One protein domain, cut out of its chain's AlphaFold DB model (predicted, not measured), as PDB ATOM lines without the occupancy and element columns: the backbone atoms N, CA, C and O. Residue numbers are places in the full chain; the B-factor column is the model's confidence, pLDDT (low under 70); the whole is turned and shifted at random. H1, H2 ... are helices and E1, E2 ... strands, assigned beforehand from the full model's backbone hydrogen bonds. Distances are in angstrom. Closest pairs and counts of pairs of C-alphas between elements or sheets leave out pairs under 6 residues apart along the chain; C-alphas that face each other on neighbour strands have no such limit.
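AT A GLANCE: This is residues 22 to 108 of the 111 residues of an uncharacterized protein of Duganella sp. FT3S (UniProt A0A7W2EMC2). A strongly twisted sheet of five strands and a long hairpin, E3 and E4, make a small sandwich, two sheets partly face to face, with the short helix H2 packed over E1 of the larger sheet. The 87 printed residues run E1 H1 H2 E2 E3 E4 E5 E6 E7, mostly strand by class. The larger sheet is mixed, order E2 E1 E5 E6 E7, and E5 E6 E7 form a meander, each strand the antiparallel neighbour of the one before. The whole is compact, radius of gyration of the C-alphas 12.0 A, but elongated, spanning 35 by 22 by 22 A.

IN THESE COORDINATES: The larger sheet holds E2, residues 57 to 61, E1, 22 to 26, E5, 91 to 96 and 16.0 A long, E6, 99 to 102, and E7, 105 to 107. E1 begins at C-alpha 22 (-3.096, 1.163, -4.883); E7 ends at C-alpha 107 (-5.033, -6.543, 10.707). E3, residues 63 to 70, is 22.8 A long; E4, 79 to 86, 21.5 A. H1 is residues 38 to 41, H2 48 to 52.

HOW THE PARTS SIT: E1 and E5 are parallel, N 93 to O 25 at 2.8 A. E2 and E1 are antiparallel, N 24 to O 58 at 2.9 A. Hairpin E5 and E6 has N 101 to O 94 at 2.8 A; hairpin E6 and E7, N 102 to O 105 at 3.4 A. Hairpin E3 and E4 has N 65 to O 84 at 2.8 A. The closest C-alphas of E4 and E6, Ala 80 and Gly 99, are 6.8 A apart. H2 is on the larger sheet, over E1, at a height over the sheet of 8.5 A. H1 is not on it; H1 and H2 are close but not clearly touching, closest C-alphas Phe 39 and Ile 51, 6.8 A. In H2 every O i to N i+4 pair is within hydrogen-bond range; H1 is too short for such a pair.

THE WHOLE: C-alphas 76 and 88 are farthest apart, 35.6 A. The printed part has no cut; the link E1 to H1 is long. Residues 90 and 104 to 108 have pLDDT under 70.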
ATOM      1  N   ALA A  22      -2.329   0.811  -6.061       84.62
ATOM      2  CA  ALA A  22      -3.096   1.163  -4.883       84.62
ATOM      3  C   ALA A  22      -2.621   2.521  -4.378       84.62
ATOM      4  O   ALA A  22      -1.422   2.730  -4.179       84.62
ATOM      5  N   ASP A  23      -3.547   3.436  -4.127       87.75
ATOM      6  CA  ASP A  23      -3.223   4.721  -3.518       87.75
ATOM      7  C   ASP A  23      -3.245   4.612  -1.994       87.75
ATOM      8  O   ASP A  23      -4.290   4.469  -1.374       87.75
ATOM      9  N   ILE A  24      -2.102   4.728  -1.337       89.06
ATOM     10  CA  ILE A  24      -2.043   4.621   0.122       89.06
ATOM     11  C   ILE A  24      -1.687   5.953   0.761       89.06
ATOM     12  O   ILE A  24      -1.022   6.798   0.165       89.06
ATOM     13  N   VAL A  25      -2.134   6.145   1.996       91.56
ATOM     14  CA  VAL A  25      -1.765   7.298   2.824       91.56
ATOM     15  C   VAL A  25      -1.334   6.758   4.176       91.56
ATOM     16  O   VAL A  25      -2.142   6.149   4.868       91.56
ATOM     17  N   VAL A  26      -0.080   6.969   4.568       93.06
ATOM     18  CA  VAL A  26       0.361   6.673   5.940       93.06
ATOM     19  C   VAL A  26      -0.004   7.861   6.820       93.06
ATOM     20  O   VAL A  26       0.352   8.990   6.482       93.06
ATOM     21  N   HIS A  27      -0.704   7.638   7.931       93.31
ATOM     22  CA  HIS A  27      -1.009   8.709   8.880       93.31
ATOM     23  C   HIS A  27       0.285   9.355   9.415       93.31
ATOM     24  O   HIS A  27       1.246   8.644   9.709       93.31
ATOM     25  N   PRO A  28       0.344  10.698   9.518       92.50
ATOM     26  CA  PRO A  28       1.569  11.403   9.890       92.50
ATOM     27  C   PRO A  28       1.885  11.347  11.388       92.50
ATOM     28  O   PRO A  28       3.032  11.585  11.772       92.50
ATOM     29  N   GLU A  29       0.880  11.063  12.215       92.19
ATOM     30  CA  GLU A  29       0.983  11.045  13.671       92.19
ATOM     31  C   GLU A  29       1.751   9.819  14.166       92.19
ATOM     32  O   GLU A  29       1.588   8.707  13.660       92.19
ATOM     33  N   LEU A  30       2.602  10.041  15.168       90.12
ATOM     34  CA  LEU A  30       3.257   8.957  15.885       90.12
ATOM     35  C   LEU A  30       2.246   8.278  16.821       90.12
ATOM     36  O   LEU A  30       1.436   8.977  17.427       90.12
ATOM     37  N   PRO A  31       2.318   6.947  16.982       87.81
ATOM     38  CA  PRO A  31       1.588   6.263  18.042       87.81
ATOM     39  C   PRO A  31       1.925   6.800  19.439       87.81
ATOM     40  O   PRO A  31       3.017   7.318  19.673       87.81
ATOM     41  N   ASP A  32       1.035   6.579  20.401       84.94
ATOM     42  CA  ASP A  32       1.335   6.864  21.803       84.94
ATOM     43  C   ASP A  32       2.401   5.906  22.357       84.94
ATOM     44  O   ASP A  32       2.447   4.727  22.008       84.94
ATOM     45  N   ASN A  33       3.239   6.405  23.271       83.38
ATOM     46  CA  ASN A  33       4.238   5.628  24.023       83.38
ATOM     47  C   ASN A  33       5.307   4.895  23.183       83.38
ATOM     48  O   ASN A  33       6.009   4.031  23.709       83.38
ATOM     49  N   VAL A  34       5.482   5.240  21.904       85.94
ATOM     50  CA  VAL A  34       6.570   4.691  21.075       85.94
ATOM     51  C   VAL A  34       7.830   5.551  21.129       85.94
ATOM     52  O   VAL A  34       7.807   6.724  21.501       85.94
ATOM     53  N   GLN A  35       8.967   4.979  20.726       87.50
ATOM     54  CA  GLN A  35      10.213   5.740  20.650       87.50
ATOM     55  C   GLN A  35      10.140   6.842  19.567       87.50
ATOM     56  O   GLN A  35       9.549   6.613  18.511       87.50
ATOM     57  N   PRO A  36      10.854   7.979  19.725       85.88
ATOM     58  CA  PRO A  36      10.843   9.096  18.763       85.88
ATOM     59  C   PRO A  36      11.183   8.730  17.305       85.88
ATOM     60  O   PRO A  36      10.782   9.416  16.373       85.88
ATOM     61  N   ARG A  37      11.906   7.624  17.103       89.56
ATOM     62  CA  ARG A  37      12.354   7.086  15.804       89.56
ATOM     63  C   ARG A  37      11.489   5.925  15.293       89.56
ATOM     64  O   ARG A  37      11.988   5.025  14.621       89.56
ATOM     65  N   PHE A  38      10.217   5.877  15.683       91.56
ATOM     66  CA  PHE A  38       9.316   4.767  15.366       91.56
ATOM     67  C   PHE A  38       9.247   4.477  13.858       91.56
ATOM     68  O   PHE A  38       9.528   3.351  13.446       91.56
ATOM     69  N   PHE A  39       8.971   5.492  13.029       92.75
ATOM     70  CA  PHE A  39       8.841   5.326  11.574       92.75
ATOM     71  C   PHE A  39      10.128   4.834  10.899       92.75
ATOM     72  O   PHE A  39      10.065   3.964  10.036       92.75
ATOM     73  N   GLU A  40      11.294   5.319  11.332       92.56
ATOM     74  CA  GLU A  40      12.606   4.907  10.800       92.56
ATOM     75  C   GLU A  40      12.911   3.427  11.057       92.56
ATOM     76  O   GLU A  40      13.730   2.808  10.377       92.56
ATOM     77  N   ARG A  41      12.258   2.845  12.064       92.88
ATOM     78  CA  ARG A  41      12.439   1.448  12.452       92.88
ATOM     79  C   ARG A  41      11.433   0.516  11.792       92.88
ATOM     80  O   ARG A  41      11.622  -0.701  11.876       92.88
ATOM     81  N   ILE A  42      10.402   1.045  11.134       92.62
ATOM     82  CA  ILE A  42       9.469   0.226  10.367       92.62
ATOM     83  C   ILE A  42      10.209  -0.352   9.165       92.62
ATOM     84  O   ILE A  42      10.740   0.369   8.323       92.62
ATOM     85  N   ARG A  43      10.215  -1.680   9.049       92.88
ATOM     86  CA  ARG A  43      10.781  -2.354   7.874       92.88
ATOM     87  C   ARG A  43       9.649  -2.742   6.947       92.88
ATOM     88  O   ARG A  43       8.992  -3.744   7.198       92.88
ATOM     89  N   ALA A  44       9.431  -1.966   5.894       90.31
ATOM     90  CA  ALA A  44       8.360  -2.198   4.929       90.31
ATOM     91  C   ALA A  44       8.867  -2.047   3.485       90.31
ATOM     92  O   ALA A  44       8.653  -1.007   2.851       90.31
ATOM     93  N   PRO A  45       9.567  -3.064   2.944       85.62
ATOM     94  CA  PRO A  45      10.011  -3.048   1.557       85.62
ATOM     95  C   PRO A  45       8.827  -2.785   0.617       85.62
ATOM     96  O   PRO A  45       7.793  -3.440   0.705       85.62
ATOM     97  N   GLY A  46       8.965  -1.789  -0.259       86.44
ATOM     98  CA  GLY A  46       7.910  -1.379  -1.190       86.44
ATOM     99  C   GLY A  46       6.898  -0.358  -0.651       86.44
ATOM    100  O   GLY A  46       6.117   0.151  -1.449       86.44
ATOM    101  N   LEU A  47       6.947  -0.002   0.640       90.25
ATOM    102  CA  LEU A  47       6.158   1.097   1.232       90.25
ATOM    103  C   LEU A  47       7.024   2.215   1.821       90.25
ATOM    104  O   LEU A  47       6.488   3.174   2.368       90.25
ATOM    105  N   VAL A  48       8.351   2.107   1.704       92.00
ATOM    106  CA  VAL A  48       9.328   3.070   2.245       92.00
ATOM    107  C   VAL A  48       8.941   4.507   1.900       92.00
ATOM    108  O   VAL A  48       8.783   5.332   2.792       92.00
ATOM    109  N   ARG A  49       8.650   4.771   0.621       91.88
ATOM    110  CA  ARG A  49       8.227   6.097   0.163       91.88
ATOM    111  C   ARG A  49       6.955   6.590   0.859       91.88
ATOM    112  O   ARG A  49       6.863   7.770   1.167       91.88
ATOM    113  N   ALA A  50       5.974   5.719   1.094       91.94
ATOM    114  CA  ALA A  50       4.733   6.105   1.763       91.94
ATOM    115  C   ALA A  50       4.959   6.431   3.248       91.94
ATOM    116  O   ALA A  50       4.331   7.346   3.768       91.94
ATOM    117  N   ILE A  51       5.885   5.730   3.910       93.88
ATOM    118  CA  ILE A  51       6.282   6.009   5.299       93.88
ATOM    119  C   ILE A  51       7.056   7.334   5.384       93.88
ATOM    120  O   ILE A  51       6.777   8.169   6.244       93.88
ATOM    121  N   GLU A  52       7.998   7.564   4.467       93.75
ATOM    122  CA  GLU A  52       8.760   8.815   4.384       93.75
ATOM    123  C   GLU A  52       7.850  10.015   4.086       93.75
ATOM    124  O   GLU A  52       7.974  11.061   4.724       93.75
ATOM    125  N   GLN A  53       6.893   9.842   3.166       94.44
ATOM    126  CA  GLN A  53       5.921  10.853   2.732       94.44
ATOM    127  C   GLN A  53       4.587  10.757   3.488       94.44
ATOM    128  O   GLN A  53       3.531  11.066   2.934       94.44
ATOM    129  N   ARG A  54       4.613  10.326   4.753       93.31
ATOM    130  CA  ARG A  54       3.432  10.283   5.631       93.31
ATOM    131  C   ARG A  54       2.608  11.578   5.566       93.31
ATOM    132  O   ARG A  54       3.148  12.673   5.421       93.31
ATOM    133  N   GLY A  55       1.288  11.446   5.643       92.12
ATOM    134  CA  GLY A  55       0.317  12.516   5.397       92.12
ATOM    135  C   GLY A  55       0.050  12.795   3.913       92.12
ATOM    136  O   GLY A  55      -0.893  13.514   3.596       92.12
ATOM    137  N   THR A  56       0.827  12.204   2.999       93.00
ATOM    138  CA  THR A  56       0.656  12.353   1.549       93.00
ATOM    139  C   THR A  56       0.149  11.056   0.931       93.00
ATOM    140  O   THR A  56       0.509   9.958   1.357       93.00
ATOM    141  N   ARG A  57      -0.685  11.175  -0.108       90.75
ATOM    142  CA  ARG A  57      -1.102  10.034  -0.926       90.75
ATOM    143  C   ARG A  57       0.044   9.585  -1.829       90.75
ATOM    144  O   ARG A  57       0.571  10.378  -2.604       90.75
ATOM    145  N   VAL A  58       0.401   8.310  -1.733       91.44
ATOM    146  CA  VAL A  58       1.463   7.668  -2.508       91.44
ATOM    147  C   VAL A  58       0.907   6.429  -3.189       91.44
ATOM    148  O   VAL A  58       0.350   5.547  -2.543       91.44
ATOM    149  N   THR A  59       1.108   6.339  -4.497       90.69
ATOM    150  CA  THR A  59       0.733   5.167  -5.283       90.69
ATOM    151  C   THR A  59       1.779   4.060  -5.126       90.69
ATOM    152  O   THR A  59       2.973   4.277  -5.354       90.69
ATOM    153  N   VAL A  60       1.334   2.863  -4.749       88.56
ATOM    154  CA  VAL A  60       2.141   1.640  -4.643       88.56
ATOM    155  C   VAL A  60       1.573   0.551  -5.550       88.56
ATOM    156  O   VAL A  60       0.480   0.684  -6.091       88.56
ATOM    157  N   ARG A  61       2.323  -0.529  -5.775       88.81
ATOM    158  CA  ARG A  61       1.839  -1.648  -6.598       88.81
ATOM    159  C   ARG A  61       0.795  -2.449  -5.822       88.81
ATOM    160  O   ARG A  61       0.923  -2.619  -4.616       88.81
ATOM    161  N   ASN A  62      -0.192  -3.009  -6.511       86.75
ATOM    162  CA  ASN A  62      -1.073  -3.989  -5.881       86.75
ATOM    163  C   ASN A  62      -0.281  -5.240  -5.491       86.75
ATOM    164  O   ASN A  62       0.629  -5.665  -6.212       86.75
ATOM    165  N   GLY A  63      -0.656  -5.854  -4.372       85.94
ATOM    166  CA  GLY A  63      -0.058  -7.104  -3.921       85.94
ATOM    167  C   GLY A  63       0.050  -7.243  -2.410       85.94
ATOM    168  O   GLY A  63      -0.421  -6.410  -1.635       85.94
ATOM    169  N   TRP A  64       0.667  -8.351  -2.006       86.69
ATOM    170  CA  TRP A  64       0.962  -8.649  -0.613       86.69
ATOM    171  C   TRP A  64       2.223  -7.926  -0.158       86.69
ATOM    172  O   TRP A  64       3.278  -8.029  -0.784       86.69
ATOM    173  N   TYR A  65       2.114  -7.257   0.977       87.25
ATOM    174  CA  TYR A  65       3.202  -6.563   1.638       87.25
ATOM    175  C   TYR A  65       3.406  -7.147   3.020       87.25
ATOM    176  O   TYR A  65       2.446  -7.467   3.719       87.25
ATOM    177  N   ARG A  66       4.674  -7.261   3.407       89.88
ATOM    178  CA  ARG A  66       5.083  -7.725   4.726       89.88
ATOM    179  C   ARG A  66       5.891  -6.631   5.388       89.88
ATOM    180  O   ARG A  66       6.835  -6.116   4.784       89.88
ATOM    181  N   ILE A  67       5.514  -6.279   6.605       91.00
ATOM    182  CA  ILE A  67       6.147  -5.195   7.342       91.00
ATOM    183  C   ILE A  67       6.507  -5.625   8.755       91.00
ATOM    184  O   ILE A  67       5.847  -6.487   9.331       91.00
ATOM    185  N   LYS A  68       7.535  -4.993   9.322       93.25
ATOM    186  CA  LYS A  68       7.885  -5.121  10.738       93.25
ATOM    187  C   LYS A  68       7.645  -3.808  11.457       93.25
ATOM    188  O   LYS A  68       8.246  -2.804  11.077       93.25
ATOM    189  N   VAL A  69       6.814  -3.836  12.492       92.25
ATOM    190  CA  VAL A  69       6.456  -2.667  13.309       92.25
ATOM    191  C   VAL A  69       7.065  -2.815  14.709       92.25
ATOM    192  O   VAL A  69       6.954  -3.898  15.284       92.25
ATOM    193  N   PRO A  70       7.737  -1.788  15.263       92.19
ATOM    194  CA  PRO A  70       8.228  -1.814  16.642       92.19
ATOM    195  C   PRO A  70       7.107  -2.023  17.676       92.19
ATOM    196  O   PRO A  70       6.020  -1.476  17.513       92.19
ATOM    197  N   CYS A  71       7.394  -2.767  18.748       90.12
ATOM    198  CA  CYS A  71       6.487  -2.994  19.887       90.12
ATOM    199  C   CYS A  71       6.994  -2.286  21.157       90.12
ATOM    200  O   CYS A  71       7.063  -2.893  22.226       90.12
ATOM    201  N   ASP A  72       7.459  -1.042  21.025       82.00
ATOM    202  CA  ASP A  72       8.219  -0.342  22.066       82.00
ATOM    203  C   ASP A  72       7.457  -0.143  23.380       82.00
ATOM    204  O   ASP A  72       8.097  -0.108  24.430       82.00
ATOM    205  N   GLY A  73       6.129  -0.015  23.329       74.81
ATOM    206  CA  GLY A  73       5.297   0.157  24.521       74.81
ATOM    207  C   GLY A  73       5.005  -1.154  25.258       74.81
ATOM    208  O   GLY A  73       4.575  -1.121  26.410       74.81
ATOM    209  N   ILE A  74       5.282  -2.307  24.637       81.00
ATOM    210  CA  ILE A  74       5.101  -3.641  25.232       81.00
ATOM    211  C   ILE A  74       6.449  -4.243  25.636       81.00
ATOM    212  O   ILE A  74       6.630  -4.678  26.771       81.00
ATOM    213  N   GLU A  75       7.388  -4.312  24.694       82.88
ATOM    214  CA  GLU A  75       8.683  -4.961  24.874       82.88
ATOM    215  C   GLU A  75       9.747  -4.246  24.024       82.88
ATOM    216  O   GLU A  75       9.729  -4.327  22.787       82.88
ATOM    217  N   PRO A  76      10.702  -3.543  24.657       79.88
ATOM    218  CA  PRO A  76      11.720  -2.797  23.937       79.88
ATOM    219  C   PRO A  76      12.500  -3.677  22.959       79.88
ATOM    220  O   PRO A  76      12.929  -4.780  23.286       79.88
ATOM    221  N   SER A  77      12.752  -3.153  21.759       82.81
ATOM    222  CA  SER A  77      13.486  -3.844  20.681       82.81
ATOM    223  C   SER A  77      12.770  -5.044  20.049       82.81
ATOM    224  O   SER A  77      13.330  -5.665  19.143       82.81
ATOM    225  N   ARG A  78      11.528  -5.339  20.447       90.50
ATOM    226  CA  ARG A  78      10.681  -6.320  19.769       90.50
ATOM    227  C   ARG A  78      10.001  -5.714  18.541       90.50
ATOM    228  O   ARG A  78       9.758  -4.508  18.467       90.50
ATOM    229  N   PHE A  79       9.687  -6.576  17.577       91.88
ATOM    230  CA  PHE A  79       8.940  -6.227  16.374       91.88
ATOM    231  C   PHE A  79       7.787  -7.208  16.154       91.88
ATOM    232  O   PHE A  79       7.951  -8.409  16.375       91.88
ATOM    233  N   ALA A  80       6.655  -6.699  15.674       91.00
ATOM    234  CA  ALA A  80       5.558  -7.489  15.130       91.00
ATOM    235  C   ALA A  80       5.693  -7.593  13.611       91.00
ATOM    236  O   ALA A  80       5.922  -6.587  12.935       91.00
ATOM    237  N   ASP A  81       5.530  -8.801  13.075       92.12
ATOM    238  CA  ASP A  81       5.379  -9.029  11.643       92.12
ATOM    239  C   ASP A  81       3.902  -8.884  11.254       92.12
ATOM    240  O   ASP A  81       3.032  -9.571  11.790       92.12
ATOM    241  N   LEU A  82       3.620  -8.003  10.296       88.31
ATOM    242  CA  LEU A  82       2.283  -7.793   9.740       88.31
ATOM    243  C   LEU A  82       2.309  -8.077   8.241       88.31
ATOM    244  O   LEU A  82       3.298  -7.796   7.562       88.31
ATOM    245  N   SER A  83       1.214  -8.628   7.723       87.00
ATOM    246  CA  SER A  83       1.026  -8.848   6.290       87.00
ATOM    247  C   SER A  83      -0.323  -8.298   5.857       87.00
ATOM    248  O   SER A  83      -1.329  -8.560   6.511       87.00
ATOM    249  N   PHE A  84      -0.359  -7.568   4.750       83.75
ATOM    250  CA  PHE A  84      -1.599  -7.040   4.185       83.75
ATOM    251  C   PHE A  84      -1.576  -7.087   2.664       83.75
ATOM    252  O   PHE A  84      -0.518  -7.060   2.032       83.75
ATOM    253  N   LEU A  85      -2.772  -7.157   2.091       84.44
ATOM    254  CA  LEU A  85      -3.011  -7.115   0.660       84.44
ATOM    255  C   LEU A  85      -3.511  -5.719   0.285       84.44
ATOM    256  O   LEU A  85      -4.578  -5.297   0.743       84.44
ATOM    257  N   PHE A  86      -2.757  -5.022  -0.561       83.44
ATOM    258  CA  PHE A  86      -3.231  -3.809  -1.217       83.44
ATOM    259  C   PHE A  86      -3.855  -4.147  -2.571       83.44
ATOM    260  O   PHE A  86      -3.247  -4.832  -3.397       83.44
ATOM    261  N   ASP A  87      -5.080  -3.662  -2.759       80.69
ATOM    262  CA  ASP A  87      -5.862  -3.706  -3.994       80.69
ATOM    263  C   ASP A  87      -6.052  -2.274  -4.530       80.69
ATOM    264  O   ASP A  87      -5.576  -1.321  -3.925       80.69
ATOM    265  N   GLU A  88      -6.747  -2.115  -5.656       74.00
ATOM    266  CA  GLU A  88      -6.870  -0.839  -6.384       74.00
ATOM    267  C   GLU A  88      -7.497   0.316  -5.581       74.00
ATOM    268  O   GLU A  88      -7.428   1.469  -6.006       74.00
ATOM    269  N   LYS A  89      -8.131   0.051  -4.432       77.00
ATOM    270  CA  LYS A  89      -8.766   1.107  -3.642       77.00
ATOM    271  C   LYS A  89      -7.759   1.823  -2.767       77.00
ATOM    272  O   LYS A  89      -6.860   1.217  -2.188       77.00
ATOM    273  N   ALA A  90      -7.980   3.124  -2.597       69.44
ATOM    274  CA  ALA A  90      -7.139   3.893  -1.712       69.44
ATOM    275  C   ALA A  90      -7.330   3.452  -0.251       69.44
ATOM    276  O   ALA A  90      -8.461   3.478   0.240       69.44
ATOM    277  N   LYS A  91      -6.255   3.059   0.447       83.94
ATOM    278  CA  LYS A  91      -6.329   2.596   1.847       83.94
ATOM    279  C   LYS A  91      -5.423   3.431   2.755       83.94
ATOM    280  O   LYS A  91      -4.208   3.448   2.541       83.94
ATOM    281  N   PRO A  92      -5.972   4.127   3.769       88.00
ATOM    282  CA  PRO A  92      -5.148   4.725   4.809       88.00
ATOM    283  C   PRO A  92      -4.457   3.630   5.627       88.00
ATOM    284  O   PRO A  92      -5.023   2.555   5.836       88.00
ATOM    285  N   ILE A  93      -3.244   3.915   6.090       90.69
ATOM    286  CA  ILE A  93      -2.491   3.086   7.027       90.69
ATOM    287  C   ILE A  93      -2.269   3.905   8.292       90.69
ATOM    288  O   ILE A  93      -1.608   4.946   8.242       90.69
ATOM    289  N   GLN A  94      -2.780   3.432   9.423       92.25
ATOM    290  CA  GLN A  94      -2.504   4.028  10.729       92.25
ATOM    291  C   GLN A  94      -1.681   3.055  11.558       92.25
ATOM    292  O   GLN A  94      -2.142   1.960  11.866       92.25
ATOM    293  N   PHE A  95      -0.460   3.441  11.909       91.12
ATOM    294  CA  PHE A  95       0.370   2.637  12.795       91.12
ATOM    295  C   PHE A  95      -0.011   2.867  14.254       91.12
ATOM    296  O   PHE A  95      -0.405   3.967  14.632       91.12
ATOM    297  N   PHE A  96       0.153   1.830  15.064       89.69
ATOM    298  CA  PHE A  96       0.108   1.906  16.519       89.69
ATOM    299  C   PHE A  96       1.216   1.026  17.108       89.69
ATOM    300  O   PHE A  96       1.948   0.359  16.368       89.69
ATOM    301  N   ASP A  97       1.370   1.032  18.430       85.81
ATOM    302  CA  ASP A  97       2.363   0.180  19.074       85.81
ATOM    303  C   ASP A  97       2.115  -1.298  18.736       85.81
ATOM    304  O   ASP A  97       1.036  -1.840  18.979       85.81
ATOM    305  N   CYS A  98       3.117  -1.955  18.147       88.75
ATOM    306  CA  CYS A  98       3.050  -3.360  17.752       88.75
ATOM    307  C   CYS A  98       1.991  -3.703  16.675       88.75
ATOM    308  O   CYS A  98       1.623  -4.873  16.531       88.75
ATOM    309  N   GLY A  99       1.505  -2.730  15.889       89.00
ATOM    310  CA  GLY A  99       0.426  -2.981  14.927       89.00
ATOM    311  C   GLY A  99       0.160  -1.886  13.888       89.00
ATOM    312  O   GLY A  99       0.827  -0.850  13.843       89.00
ATOM    313  N   ALA A 100      -0.815  -2.140  13.010       89.31
ATOM    314  CA  ALA A 100      -1.321  -1.166  12.046       89.31
ATOM    315  C   ALA A 100      -2.778  -1.451  11.636       89.31
ATOM    316  O   ALA A 100      -3.196  -2.606  11.546       89.31
ATOM    317  N   TYR A 101      -3.520  -0.393  11.323       87.00
ATOM    318  CA  TYR A 101      -4.821  -0.429  10.656       87.00
ATOM    319  C   TYR A 101      -4.655  -0.155   9.167       87.00
ATOM    320  O   TYR A 101      -3.840   0.686   8.789       87.00
ATOM    321  N   VAL A 102      -5.442  -0.839   8.333       84.69
ATOM    322  CA  VAL A 102      -5.458  -0.627   6.881       84.69
ATOM    323  C   VAL A 102      -6.903  -0.471   6.406       84.69
ATOM    324  O   VAL A 102      -7.666  -1.437   6.394       84.69
ATOM    325  N   GLY A 103      -7.281   0.738   5.980       78.25
ATOM    326  CA  GLY A 103      -8.674   1.059   5.647       78.25
ATOM    327  C   GLY A 103      -9.617   0.875   6.841       78.25
ATOM    328  O   GLY A 103      -9.271   1.254   7.955       78.25
ATOM    329  N   ASP A 104     -10.780   0.258   6.609       60.12
ATOM    330  CA  ASP A 104     -11.808  -0.000   7.636       60.12
ATOM    331  C   ASP A 104     -11.576  -1.314   8.420       60.12
ATOM    332  O   ASP A 104     -12.434  -1.755   9.186       60.12
ATOM    333  N   GLY A 105     -10.444  -1.996   8.193       53.72
ATOM    334  CA  GLY A 105     -10.151  -3.322   8.738       53.72
ATOM    335  C   GLY A 105      -9.000  -3.338   9.749       53.72
ATOM    336  O   GLY A 105      -7.957  -2.712   9.551       53.72
ATOM    337  N   HIS A 106      -9.171  -4.120  10.819       46.25
ATOM    338  CA  HIS A 106      -8.110  -4.469  11.769       46.25
ATOM    339  C   HIS A 106      -7.264  -5.618  11.197       46.25
ATOM    340  O   HIS A 106      -7.807  -6.678  10.879       46.25
ATOM    341  N   VAL A 107      -5.944  -5.447  11.079       53.41
ATOM    342  CA  VAL A 107      -5.033  -6.543  10.707       53.41
ATOM    343  C   VAL A 107      -4.314  -7.008  11.965       53.41
ATOM    344  O   VAL A 107      -3.423  -6.339  12.482       53.41
ATOM    345  N   THR A 108      -4.743  -8.155  12.488       44.59
ATOM    346  CA  THR A 108      -4.207  -8.703  13.735       44.59
ATOM    347  C   THR A 108      -2.928  -9.509  13.493       44.59
ATOM    348  O   THR A 108      -2.816 -10.271  12.534       44.59
TER     349      THR A 108